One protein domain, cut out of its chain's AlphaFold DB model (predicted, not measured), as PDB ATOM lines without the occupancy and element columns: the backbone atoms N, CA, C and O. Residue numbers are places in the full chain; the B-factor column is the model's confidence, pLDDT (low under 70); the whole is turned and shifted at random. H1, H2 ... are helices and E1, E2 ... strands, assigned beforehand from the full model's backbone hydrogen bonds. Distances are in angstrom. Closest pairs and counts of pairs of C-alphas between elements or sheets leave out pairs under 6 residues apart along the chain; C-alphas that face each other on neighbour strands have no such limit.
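This is residues 408 to 486 of the 629 residues of an uncharacterized protein of Microbulbifer rhizosphaerae (UniProt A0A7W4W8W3). A strongly twisted sheet of six strands makes a wall, with E8 and E7 side by side in its middle, and the short helix H1 stands beside its E5 and E6 end. A separate small pair of strands, E1 and E4, comes near E8 at Ser 408 and near H1 at Leu 431. The printed part has 79 residues with eight named strands and one named helix, in the order E1 E2 E3 E4 E5 E6 H1 E7 E8, and is mostly strand. The large sheet runs E2 E3 E8 E7 E5 E6 and is mixed; the whole is compact, with a radius of gyration of the C-alphas of 11.5 A and spans of 28 by 26 by 18 A.

E1, residues 408 to 410, begins at C-alpha 408 (-16.066, 11.445, -35.089). E2 is residues 414 to 416, E3 419 to 423, E4 430 to 433, E5 443 to 446 and E6 449 to 452. H1, residues 453 to 461, is 12.4 A long, E7, 471 to 475, 13.3 A, and E8, 478 to 485, 23.4 A, ending at C-alpha 485 (-33.751, 7.718, -35.003).

E1 is antiparallel to E4, with N 408 and O 432 2.9 A apart. In the large sheet, E8 pairs in staggered fashion, with E7 over residues 478 to 482 and with E3 over 483 to 485. E3 and E8 are parallel, N 483 to O 420 being 2.9 A; the hairpin E7 and E8 has N 473 and O 480 at 2.7 A. E6, H1 and E7 form a split strand-helix-strand unit, two strands running the same way with E5 between them, its crossover right-handed. H1 is on the sheet but at the sheet's level, its height 1.9 A; the closest C-alphas of E5 and H1, those of Asp 443 and Val 453, are 6.3 A apart. In H1 every O i to N i+4 pair is within hydrogen-bond range.

The two C-alphas farthest apart, those of Lys 436 and Pro 467, are 29.9 A apart. The printed part has no cut, and no link is long. The model's mean pLDDT over the printed part is 80.7; residues 414 to 419, 434 to 435, 463 to 469 and 486 are under 70.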
ATOM      1  N   SER A 408     -14.944  10.633 -34.586       82.75
ATOM      2  CA  SER A 408     -16.066  11.445 -35.089       82.75
ATOM      3  C   SER A 408     -16.734  10.835 -36.322       82.75
ATOM      4  O   SER A 408     -16.098  10.112 -37.080       82.75
ATOM      5  N   LEU A 409     -18.015  11.150 -36.530       84.69
ATOM      6  CA  LEU A 409     -18.774  10.789 -37.732       84.69
ATOM      7  C   LEU A 409     -18.906  12.010 -38.643       84.69
ATOM      8  O   LEU A 409     -19.094  13.122 -38.155       84.69
ATOM      9  N   GLU A 410     -18.831  11.791 -39.950       76.00
ATOM     10  CA  GLU A 410     -19.001  12.809 -40.988       76.00
ATOM     11  C   GLU A 410     -20.129  12.417 -41.952       76.00
ATOM     12  O   GLU A 410     -20.272  11.248 -42.328       76.00
ATOM     13  N   GLY A 411     -20.902  13.412 -42.393       77.12
ATOM     14  CA  GLY A 411     -22.096  13.226 -43.222       77.12
ATOM     15  C   GLY A 411     -23.340  12.821 -42.422       77.12
ATOM     16  O   GLY A 411     -23.295  12.689 -41.198       77.12
ATOM     17  N   GLY A 412     -24.447  12.605 -43.135       75.88
ATOM     18  CA  GLY A 412     -25.757  12.331 -42.539       75.88
ATOM     19  C   GLY A 412     -26.452  13.586 -41.997       75.88
ATOM     20  O   GLY A 412     -25.883  14.675 -42.014       75.88
ATOM     21  N   LEU A 413     -27.692  13.433 -41.531       73.50
ATOM     22  CA  LEU A 413     -28.490  14.531 -40.974       73.50
ATOM     23  C   LEU A 413     -28.495  14.456 -39.443       73.50
ATOM     24  O   LEU A 413     -29.121  13.563 -38.868       73.50
ATOM     25  N   LEU A 414     -27.764  15.376 -38.803       69.19
ATOM     26  CA  LEU A 414     -27.659  15.499 -37.346       69.19
ATOM     27  C   LEU A 414     -28.856  16.287 -36.792       69.19
ATOM     28  O   LEU A 414     -29.082  17.428 -37.181       69.19
ATOM     29  N   ILE A 415     -29.601  15.682 -35.869       65.88
ATOM     30  CA  ILE A 415     -30.867  16.216 -35.333       65.88
ATOM     31  C   ILE A 415     -30.632  17.145 -34.133       65.88
ATOM     32  O   ILE A 415     -31.409  18.063 -33.888       65.88
ATOM     33  N   ASP A 416     -29.561  16.915 -33.371       66.50
ATOM     34  CA  ASP A 416     -29.223  17.694 -32.181       66.50
ATOM     35  C   ASP A 416     -27.739  18.088 -32.235       66.50
ATOM     36  O   ASP A 416     -26.852  17.251 -32.114       66.50
ATOM     37  N   GLY A 417     -27.430  19.378 -32.393       52.78
ATOM     38  CA  GLY A 417     -26.041  19.862 -32.398       52.78
ATOM     39  C   GLY A 417     -25.275  19.568 -31.098       52.78
ATOM     40  O   GLY A 417     -24.045  19.584 -31.083       52.78
ATOM     41  N   ARG A 418     -25.982  19.257 -30.002       49.06
ATOM     42  CA  ARG A 418     -25.412  18.928 -28.687       49.06
ATOM     43  C   ARG A 418     -25.361  17.420 -28.411       49.06
ATOM     44  O   ARG A 418     -24.653  17.009 -27.491       49.06
ATOM     45  N   LYS A 419     -26.066  16.582 -29.184       58.06
ATOM     46  CA  LYS A 419     -26.093  15.113 -29.038       58.06
ATOM     47  C   LYS A 419     -25.959  14.429 -30.392       58.06
ATOM     48  O   LYS A 419     -26.678  14.741 -31.322       58.06
ATOM     49  N   LYS A 420     -25.102  13.414 -30.504       74.62
ATOM     50  CA  LYS A 420     -24.886  12.674 -31.761       74.62
ATOM     51  C   LYS A 420     -26.112  11.818 -32.125       74.62
ATOM     52  O   LYS A 420     -26.128  10.624 -31.849       74.62
ATOM     53  N   GLN A 421     -27.151  12.434 -32.684       78.75
ATOM     54  CA  GLN A 421     -28.412  11.804 -33.085       78.75
ATOM     55  C   GLN A 421     -28.623  11.982 -34.586       78.75
ATOM     56  O   GLN A 421     -28.672  13.112 -35.062       78.75
ATOM     57  N   TYR A 422     -28.769  10.882 -35.320       78.75
ATOM     58  CA  TYR A 422     -28.896  10.892 -36.779       78.75
ATOM     59  C   TYR A 422     -30.205  10.252 -37.232       78.75
ATOM     60  O   TYR A 422     -30.709   9.330 -36.588       78.75
ATOM     61  N   LEU A 423     -30.746  10.714 -38.359       76.19
ATOM     62  CA  LEU A 423     -31.916  10.089 -38.977       76.19
ATOM     63  C   LEU A 423     -31.508   8.834 -39.749       76.19
ATOM     64  O   LEU A 423     -30.561   8.863 -40.532       76.19
ATOM     65  N   SER A 424     -32.255   7.744 -39.560       73.25
ATOM     66  CA  SER A 424     -32.012   6.461 -40.237       73.25
ATOM     67  C   SER A 424     -31.907   6.570 -41.766       73.25
ATOM     68  O   SER A 424     -31.003   5.947 -42.322       73.25
ATOM     69  N   PRO A 425     -32.730   7.378 -42.466       72.81
ATOM     70  CA  PRO A 425     -32.599   7.555 -43.916       72.81
ATOM     71  C   PRO A 425     -31.343   8.340 -44.340       72.81
ATOM     72  O   PRO A 425     -30.938   8.294 -45.496       72.81
ATOM     73  N   TYR A 426     -30.695   9.047 -43.408       76.56
ATOM     74  CA  TYR A 426     -29.561   9.939 -43.660       76.56
ATOM     75  C   TYR A 426     -28.384   9.582 -42.753       76.56
ATOM     76  O   TYR A 426     -27.938  10.381 -41.922       76.56
ATOM     77  N   CYS A 427     -27.886   8.358 -42.913       81.19
ATOM     78  CA  CYS A 427     -26.770   7.841 -42.131       81.19
ATOM     79  C   CYS A 427     -25.460   8.613 -42.391       81.19
ATOM     80  O   CYS A 427     -25.231   9.104 -43.503       81.19
ATOM     81  N   PRO A 428     -24.553   8.676 -41.397       84.44
ATOM     82  CA  PRO A 428     -23.199   9.162 -41.625       84.44
ATOM     83  C   PRO A 428     -22.476   8.327 -42.689       84.44
ATOM     84  O   PRO A 428     -22.771   7.146 -42.880       84.44
ATOM     85  N   ARG A 429     -21.514   8.943 -43.383       84.12
ATOM     86  CA  ARG A 429     -20.807   8.348 -44.532       84.12
ATOM     87  C   ARG A 429     -19.328   8.083 -44.275       84.12
ATOM     88  O   ARG A 429     -18.718   7.308 -45.006       84.12
ATOM     89  N   ALA A 430     -18.736   8.739 -43.279       87.75
ATOM     90  CA  ALA A 430     -17.341   8.530 -42.920       87.75
ATOM     91  C   ALA A 430     -17.129   8.558 -41.404       87.75
ATOM     92  O   ALA A 430     -17.863   9.209 -40.660       87.75
ATOM     93  N   LEU A 431     -16.127   7.801 -40.960       89.88
ATOM     94  CA  LEU A 431     -15.663   7.737 -39.581       89.88
ATOM     95  C   LEU A 431     -14.237   8.280 -39.573       89.88
ATOM     96  O   LEU A 431     -13.389   7.790 -40.319       89.88
ATOM     97  N   SER A 432     -13.980   9.285 -38.749       84.56
ATOM     98  CA  SER A 432     -12.706   9.994 -38.710       84.56
ATOM     99  C   SER A 432     -12.100   9.953 -37.317       84.56
ATOM    100  O   SER A 432     -12.790   9.893 -36.301       84.56
ATOM    101  N   VAL A 433     -10.775   9.986 -37.279       82.50
ATOM    102  CA  VAL A 433      -9.970  10.002 -36.065       82.50
ATOM    103  C   VAL A 433      -9.010  11.175 -36.136       82.50
ATOM    104  O   VAL A 433      -8.145  11.214 -37.010       82.50
ATOM    105  N   GLY A 434      -9.162  12.139 -35.224       63.03
ATOM    106  CA  GLY A 434      -8.341  13.354 -35.242       63.03
ATOM    107  C   GLY A 434      -8.389  14.064 -36.602       63.03
ATOM    108  O   GLY A 434      -7.354  14.497 -37.101       63.03
ATOM    109  N   GLY A 435      -9.566  14.081 -37.242       64.56
ATOM    110  CA  GLY A 435      -9.791  14.676 -38.566       64.56
ATOM    111  C   GLY A 435      -9.336  13.834 -39.766       64.56
ATOM    112  O   GLY A 435      -9.567  14.231 -40.904       64.56
ATOM    113  N   LYS A 436      -8.713  12.665 -39.562       76.62
ATOM    114  CA  LYS A 436      -8.349  11.751 -40.658       76.62
ATOM    115  C   LYS A 436      -9.400  10.661 -40.827       76.62
ATOM    116  O   LYS A 436      -9.649   9.906 -39.887       76.62
ATOM    117  N   LYS A 437      -9.960  10.543 -42.032       84.56
ATOM    118  CA  LYS A 437     -10.900   9.473 -42.394       84.56
ATOM    119  C   LYS A 437     -10.243   8.102 -42.246       84.56
ATOM    120  O   LYS A 437      -9.145   7.875 -42.756       84.56
ATOM    121  N   LEU A 438     -10.927   7.193 -41.562       91.12
ATOM    122  CA  LEU A 438     -10.549   5.789 -41.502       91.12
ATOM    123  C   LEU A 438     -10.904   5.110 -42.828       91.12
ATOM    124  O   LEU A 438     -11.970   5.350 -43.398       91.12
ATOM    125  N   ALA A 439     -10.008   4.261 -43.329       93.12
ATOM    126  CA  ALA A 439     -10.270   3.491 -44.540       93.12
ATOM    127  C   ALA A 439     -11.339   2.415 -44.279       93.12
ATOM    128  O   ALA A 439     -11.431   1.878 -43.179       93.12
ATOM    129  N   HIS A 440     -12.113   2.049 -45.306       94.56
ATOM    130  CA  HIS A 440     -13.223   1.094 -45.170       94.56
ATOM    131  C   HIS A 440     -12.824  -0.289 -44.632       94.56
ATOM    132  O   HIS A 440     -13.661  -0.973 -44.056       94.56
ATOM    133  N   HIS A 441     -11.570  -0.705 -44.810       94.81
ATOM    134  CA  HIS A 441     -11.064  -1.999 -44.346       94.81
ATOM    135  C   HIS A 441     -10.519  -1.970 -42.907       94.81
ATOM    136  O   HIS A 441     -10.034  -2.988 -42.435       94.81
ATOM    137  N   VAL A 442     -10.536  -0.817 -42.230       96.31
ATOM    138  CA  VAL A 442     -10.072  -0.698 -40.840       96.31
ATOM    139  C   VAL A 442     -11.098  -1.340 -39.912       96.31
ATOM    140  O   VAL A 442     -12.278  -1.006 -39.998       96.31
ATOM    141  N   ASP A 443     -10.646  -2.209 -39.012       96.56
ATOM    142  CA  ASP A 443     -11.502  -2.830 -38.001       96.56
ATOM    143  C   ASP A 443     -11.795  -1.870 -36.845       96.56
ATOM    144  O   ASP A 443     -10.907  -1.197 -36.313       96.56
ATOM    145  N   ILE A 444     -13.061  -1.826 -36.449       96.00
ATOM    146  CA  ILE A 444     -13.608  -1.053 -35.338       96.00
ATOM    147  C   ILE A 444     -14.494  -1.972 -34.492       96.00
ATOM    148  O   ILE A 444     -15.073  -2.936 -34.988       96.00
ATOM    149  N   GLN A 445     -14.625  -1.676 -33.206       95.12
ATOM    150  CA  GLN A 445     -15.579  -2.360 -32.343       95.12
ATOM    151  C   GLN A 445     -16.872  -1.543 -32.303       95.12
ATOM    152  O   GLN A 445     -16.843  -0.365 -31.975       95.12
ATOM    153  N   VAL A 446     -18.009  -2.129 -32.650       92.56
ATOM    154  CA  VAL A 446     -19.328  -1.498 -32.584       92.56
ATOM    155  C   VAL A 446     -20.162  -2.288 -31.583       92.56
ATOM    156  O   VAL A 446     -20.499  -3.445 -31.813       92.56
ATOM    157  N   ASN A 447     -20.470  -1.665 -30.449       90.88
ATOM    158  CA  ASN A 447     -20.999  -2.315 -29.255       90.88
ATOM    159  C   ASN A 447     -20.081  -3.480 -28.839       90.88
ATOM    160  O   ASN A 447     -18.917  -3.251 -28.501       90.88
ATOM    161  N   ASP A 448     -20.586  -4.711 -28.904       90.00
ATOM    162  CA  ASP A 448     -19.857  -5.926 -28.535       90.00
ATOM    163  C   ASP A 448     -19.288  -6.683 -29.752       90.00
ATOM    164  O   ASP A 448     -18.646  -7.719 -29.593       90.00
ATOM    165  N   GLU A 449     -19.477  -6.164 -30.970       92.12
ATOM    166  CA  GLU A 449     -19.035  -6.801 -32.215       92.12
ATOM    167  C   GLU A 449     -17.841  -6.070 -32.830       92.12
ATOM    168  O   GLU A 449     -17.743  -4.848 -32.774       92.12
ATOM    169  N   THR A 450     -16.918  -6.805 -33.452       95.56
ATOM    170  CA  THR A 450     -15.834  -6.216 -34.256       95.56
ATOM    171  C   THR A 450     -16.197  -6.310 -35.731       95.56
ATOM    172  O   THR A 450     -16.566  -7.382 -36.205       95.56
ATOM    173  N   MET A 451     -16.090  -5.201 -36.457       95.69
ATOM    174  CA  MET A 451     -16.400  -5.122 -37.885       95.69
ATOM    175  C   MET A 451     -15.555  -4.054 -38.571       95.69
ATOM    176  O   MET A 451     -15.059  -3.133 -37.925       95.69
ATOM    177  N   SER A 452     -15.424  -4.127 -39.892       97.38
ATOM    178  CA  SER A 452     -14.740  -3.074 -40.640       97.38
ATOM    179  C   SER A 452     -15.595  -1.807 -40.755       97.38
ATOM    180  O   SER A 452     -16.827  -1.860 -40.745       97.38
ATOM    181  N   VAL A 453     -14.957  -0.647 -40.933       95.56
ATOM    182  CA  VAL A 453     -15.641   0.637 -41.182       95.56
ATOM    183  C   VAL A 453     -16.636   0.530 -42.350       95.56
ATOM    184  O   VAL A 453     -17.730   1.088 -42.296       95.56
ATOM    185  N   GLY A 454     -16.286  -0.206 -43.408       93.75
ATOM    186  CA  GLY A 454     -17.165  -0.461 -44.550       93.75
ATOM    187  C   GLY A 454     -18.380  -1.318 -44.194       93.75
ATOM    188  O   GLY A 454     -19.486  -1.003 -44.631       93.75
ATOM    189  N   GLN A 455     -18.204  -2.358 -43.374       93.38
ATOM    190  CA  GLN A 455     -19.313  -3.177 -42.873       93.38
ATOM    191  C   GLN A 455     -20.251  -2.363 -41.982       93.38
ATOM    192  O   GLN A 455     -21.461  -2.422 -42.181       93.38
ATOM    193  N   PHE A 456     -19.700  -1.551 -41.079       93.12
ATOM    194  CA  PHE A 456     -20.466  -0.654 -40.215       93.12
ATOM    195  C   PHE A 456     -21.355   0.307 -41.016       93.12
ATOM    196  O   PHE A 456     -22.562   0.378 -40.784       93.12
ATOM    197  N   PHE A 457     -20.802   1.000 -42.019       91.19
ATOM    198  CA  PHE A 457     -21.611   1.879 -42.870       91.19
ATOM    199  C   PHE A 457     -22.598   1.111 -43.747       91.19
ATOM    200  O   PHE A 457     -23.728   1.567 -43.926       91.19
ATOM    201  N   GLY A 458     -22.211  -0.059 -44.256       87.31
ATOM    202  CA  GLY A 458     -23.106  -0.933 -45.011       87.31
ATOM    203  C   GLY A 458     -24.299  -1.410 -44.185       87.31
ATOM    204  O   GLY A 458     -25.407  -1.485 -44.706       87.31
ATOM    205  N   GLN A 459     -24.098  -1.686 -42.895       86.31
ATOM    206  CA  GLN A 459     -25.179  -2.006 -41.969       86.31
ATOM    207  C   GLN A 459     -26.059  -0.776 -41.724       86.31
ATOM    208  O   GLN A 459     -27.272  -0.883 -41.893       86.31
ATOM    209  N   LEU A 460     -25.473   0.393 -41.424       83.25
ATOM    210  CA  LEU A 460     -26.211   1.656 -41.255       83.25
ATOM    211  C   LEU A 460     -27.160   1.927 -42.433       83.25
ATOM    212  O   LEU A 460     -28.347   2.160 -42.225       83.25
ATOM    213  N   HIS A 461     -26.659   1.799 -43.665       79.38
ATOM    214  CA  HIS A 461     -27.429   2.055 -44.887       79.38
ATOM    215  C   HIS A 461     -28.545   1.036 -45.140       79.38
ATOM    216  O   HIS A 461     -29.528   1.362 -45.794       79.38
ATOM    217  N   ARG A 462     -28.420  -0.193 -44.630       78.00
ATOM    218  CA  ARG A 462     -29.453  -1.233 -44.772       78.00
ATOM    219  C   ARG A 462     -30.580  -1.106 -43.740       78.00
ATOM    220  O   ARG A 462     -31.437  -1.981 -43.705       78.00
ATOM    221  N   GLY A 463     -30.578  -0.054 -42.914       66.62
ATOM    222  CA  GLY A 463     -31.560   0.136 -41.845       66.62
ATOM    223  C   GLY A 463     -31.355  -0.892 -40.737       66.62
ATOM    224  O   GLY A 463     -32.122  -1.842 -40.617       66.62
ATOM    225  N   MET A 464     -30.266  -0.733 -39.977       58.28
ATOM    226  CA  MET A 464     -29.738  -1.762 -39.072       58.28
ATOM    227  C   MET A 464     -30.790  -2.477 -38.217       58.28
ATOM    228  O   MET A 464     -31.573  -1.857 -37.508       58.28
ATOM    229  N   SER A 465     -30.682  -3.804 -38.194       50.25
ATOM    230  CA  SER A 465     -31.418  -4.730 -37.334       50.25
ATOM    231  C   SER A 465     -30.845  -4.844 -35.913       50.25
ATOM    232  O   SER A 465     -31.147  -5.811 -35.213       50.25
ATOM    233  N   PHE A 466     -29.999  -3.907 -35.464       54.38
ATOM    234  CA  PHE A 466     -29.476  -3.960 -34.099       54.38
ATOM    235  C   PHE A 466     -30.566  -3.548 -33.103       54.38
ATOM    236  O   PHE A 466     -31.080  -2.432 -33.186       54.38
ATOM    237  N   PRO A 467     -30.871  -4.382 -32.095       57.44
ATOM    238  CA  PRO A 467     -31.825  -4.035 -31.044       57.44
ATOM    239  C   PRO A 467     -31.276  -2.999 -30.043       57.44
ATOM    240  O   PRO A 467     -31.925  -2.716 -29.038       57.44
ATOM    241  N   ILE A 468     -30.073  -2.454 -30.271       59.66
ATOM    242  CA  ILE A 468     -29.312  -1.687 -29.281       59.66
ATOM    243  C   ILE A 468     -29.127  -0.244 -29.761       59.66
ATOM    244  O   ILE A 468     -28.338   0.037 -30.660       59.66
ATOM    245  N   ASN A 469     -29.841   0.668 -29.105       66.56
ATOM    246  CA  ASN A 469     -29.681   2.118 -29.178       66.56
ATOM    247  C   ASN A 469     -29.397   2.607 -27.741       66.56
ATOM    248  O   ASN A 469     -30.199   2.281 -26.859       66.56
ATOM    249  N   PRO A 470     -28.292   3.325 -27.448       82.38
ATOM    250  CA  PRO A 470     -27.312   3.943 -28.355       82.38
ATOM    251  C   PRO A 470     -26.259   2.990 -28.936       82.38
ATOM    252  O   PRO A 470     -25.801   2.060 -28.275       82.38
ATOM    253  N   TYR A 471     -25.791   3.305 -30.146       86.19
ATOM    254  CA  TYR A 471     -24.617   2.692 -30.764       86.19
ATOM    255  C   TYR A 471     -23.345   3.228 -30.136       86.19
ATOM    256  O   TYR A 471     -23.202   4.432 -29.934       86.19
ATOM    257  N   THR A 472     -22.397   2.343 -29.865       89.44
ATOM    258  CA  THR A 472     -21.084   2.687 -29.335       89.44
ATOM    259  C   THR A 472     -19.998   2.172 -30.270       89.44
ATOM    260  O   THR A 472     -19.779   0.976 -30.341       89.44
ATOM    261  N   VAL A 473     -19.265   3.056 -30.937       91.25
ATOM    262  CA  VAL A 473     -18.096   2.694 -31.748       91.25
ATOM    263  C   VAL A 473     -16.828   2.922 -30.938       91.25
ATOM    264  O   VAL A 473     -16.632   3.997 -30.373       91.25
ATOM    265  N   VAL A 474     -15.955   1.924 -30.892       90.75
ATOM    266  CA  VAL A 474     -14.661   1.942 -30.228       90.75
ATOM    267  C   VAL A 474     -13.553   1.666 -31.240       90.75
ATOM    268  O   VAL A 474     -13.594   0.690 -31.984       90.75
ATOM    269  N   TYR A 475     -12.536   2.523 -31.268       92.44
ATOM    270  CA  TYR A 475     -11.350   2.336 -32.104       92.44
ATOM    271  C   TYR A 475     -10.128   2.956 -31.435       92.44
ATOM    272  O   TYR A 475     -10.185   4.095 -30.969       92.44
ATOM    273  N   GLY A 476      -9.022   2.208 -31.359       82.75
ATOM    274  CA  GLY A 476      -7.782   2.680 -30.733       82.75
ATOM    275  C   GLY A 476      -7.964   3.140 -29.281       82.75
ATOM    276  O   GLY A 476      -7.391   4.152 -28.886       82.75
ATOM    277  N   GLY A 477      -8.827   2.458 -28.514       77.56
ATOM    278  CA  GLY A 477      -9.150   2.804 -27.124       77.56
ATOM    279  C   GLY A 477     -10.080   4.013 -26.946       77.56
ATOM    280  O   GLY A 477     -10.375   4.383 -25.812       77.56
ATOM    281  N   ARG A 478     -10.565   4.633 -28.030       80.00
ATOM    282  CA  ARG A 478     -11.530   5.746 -27.959       80.00
ATOM    283  C   ARG A 478     -12.934   5.259 -28.218       80.00
ATOM    284  O   ARG A 478     -13.108   4.339 -29.002       80.00
ATOM    285  N   ARG A 479     -13.915   5.932 -27.619       85.31
ATOM    286  CA  ARG A 479     -15.334   5.585 -27.676       85.31
ATOM    287  C   ARG A 479     -16.156   6.743 -28.235       85.31
ATOM    288  O   ARG A 479     -15.998   7.886 -27.819       85.31
ATOM    289  N   LEU A 480     -17.064   6.424 -29.141       87.38
ATOM    290  CA  LEU A 480     -18.040   7.315 -29.738       87.38
ATOM    291  C   LEU A 480     -19.425   6.708 -29.528       87.38
ATOM    292  O   LEU A 480     -19.665   5.614 -30.020       87.38
ATOM    293  N   SER A 481     -20.337   7.412 -28.858       87.19
ATOM    294  CA  SER A 481     -21.731   6.969 -28.749       87.19
ATOM    295  C   SER A 481     -22.666   7.878 -29.540       87.19
ATOM    296  O   SER A 481     -22.502   9.101 -29.512       87.19
ATOM    297  N   PHE A 482     -23.612   7.284 -30.264       85.38
ATOM    298  CA  PHE A 482     -24.609   7.992 -31.065       85.38
ATOM    299  C   PHE A 482     -25.926   7.205 -31.130       85.38
ATOM    300  O   PHE A 482     -25.949   5.998 -30.898       85.38
ATOM    301  N   GLU A 483     -27.023   7.884 -31.448       83.69
ATOM    302  CA  GLU A 483     -28.350   7.275 -31.597       83.69
ATOM    303  C   GLU A 483     -28.821   7.410 -33.045       83.69
ATOM    304  O   GLU A 483     -28.707   8.484 -33.640       83.69
ATOM    305  N   MET A 484     -29.388   6.339 -33.601       81.69
ATOM    306  CA  MET A 484     -30.151   6.422 -34.848       81.69
ATOM    307  C   MET A 484     -31.629   6.568 -34.501       81.69
ATOM    308  O   MET A 484     -32.146   5.829 -33.663       81.69
ATOM    309  N   ARG A 485     -32.309   7.518 -35.139       74.19
ATOM    310  CA  ARG A 485     -33.751   7.718 -35.003       74.19
ATOM    311  C   ARG A 485     -34.450   7.335 -36.293       74.19
ATOM    312  O   ARG A 485     -34.111   7.834 -37.366       74.19
ATOM    313  N   THR A 486     -35.440   6.463 -36.170       68.81
ATOM    314  CA  THR A 486     -36.409   6.205 -37.230       68.81
ATOM    315  C   THR A 486     -37.483   7.281 -37.143       68.81
ATOM    316  O   THR A 486     -37.938   7.610 -36.048       68.81
TER     317      THR A 486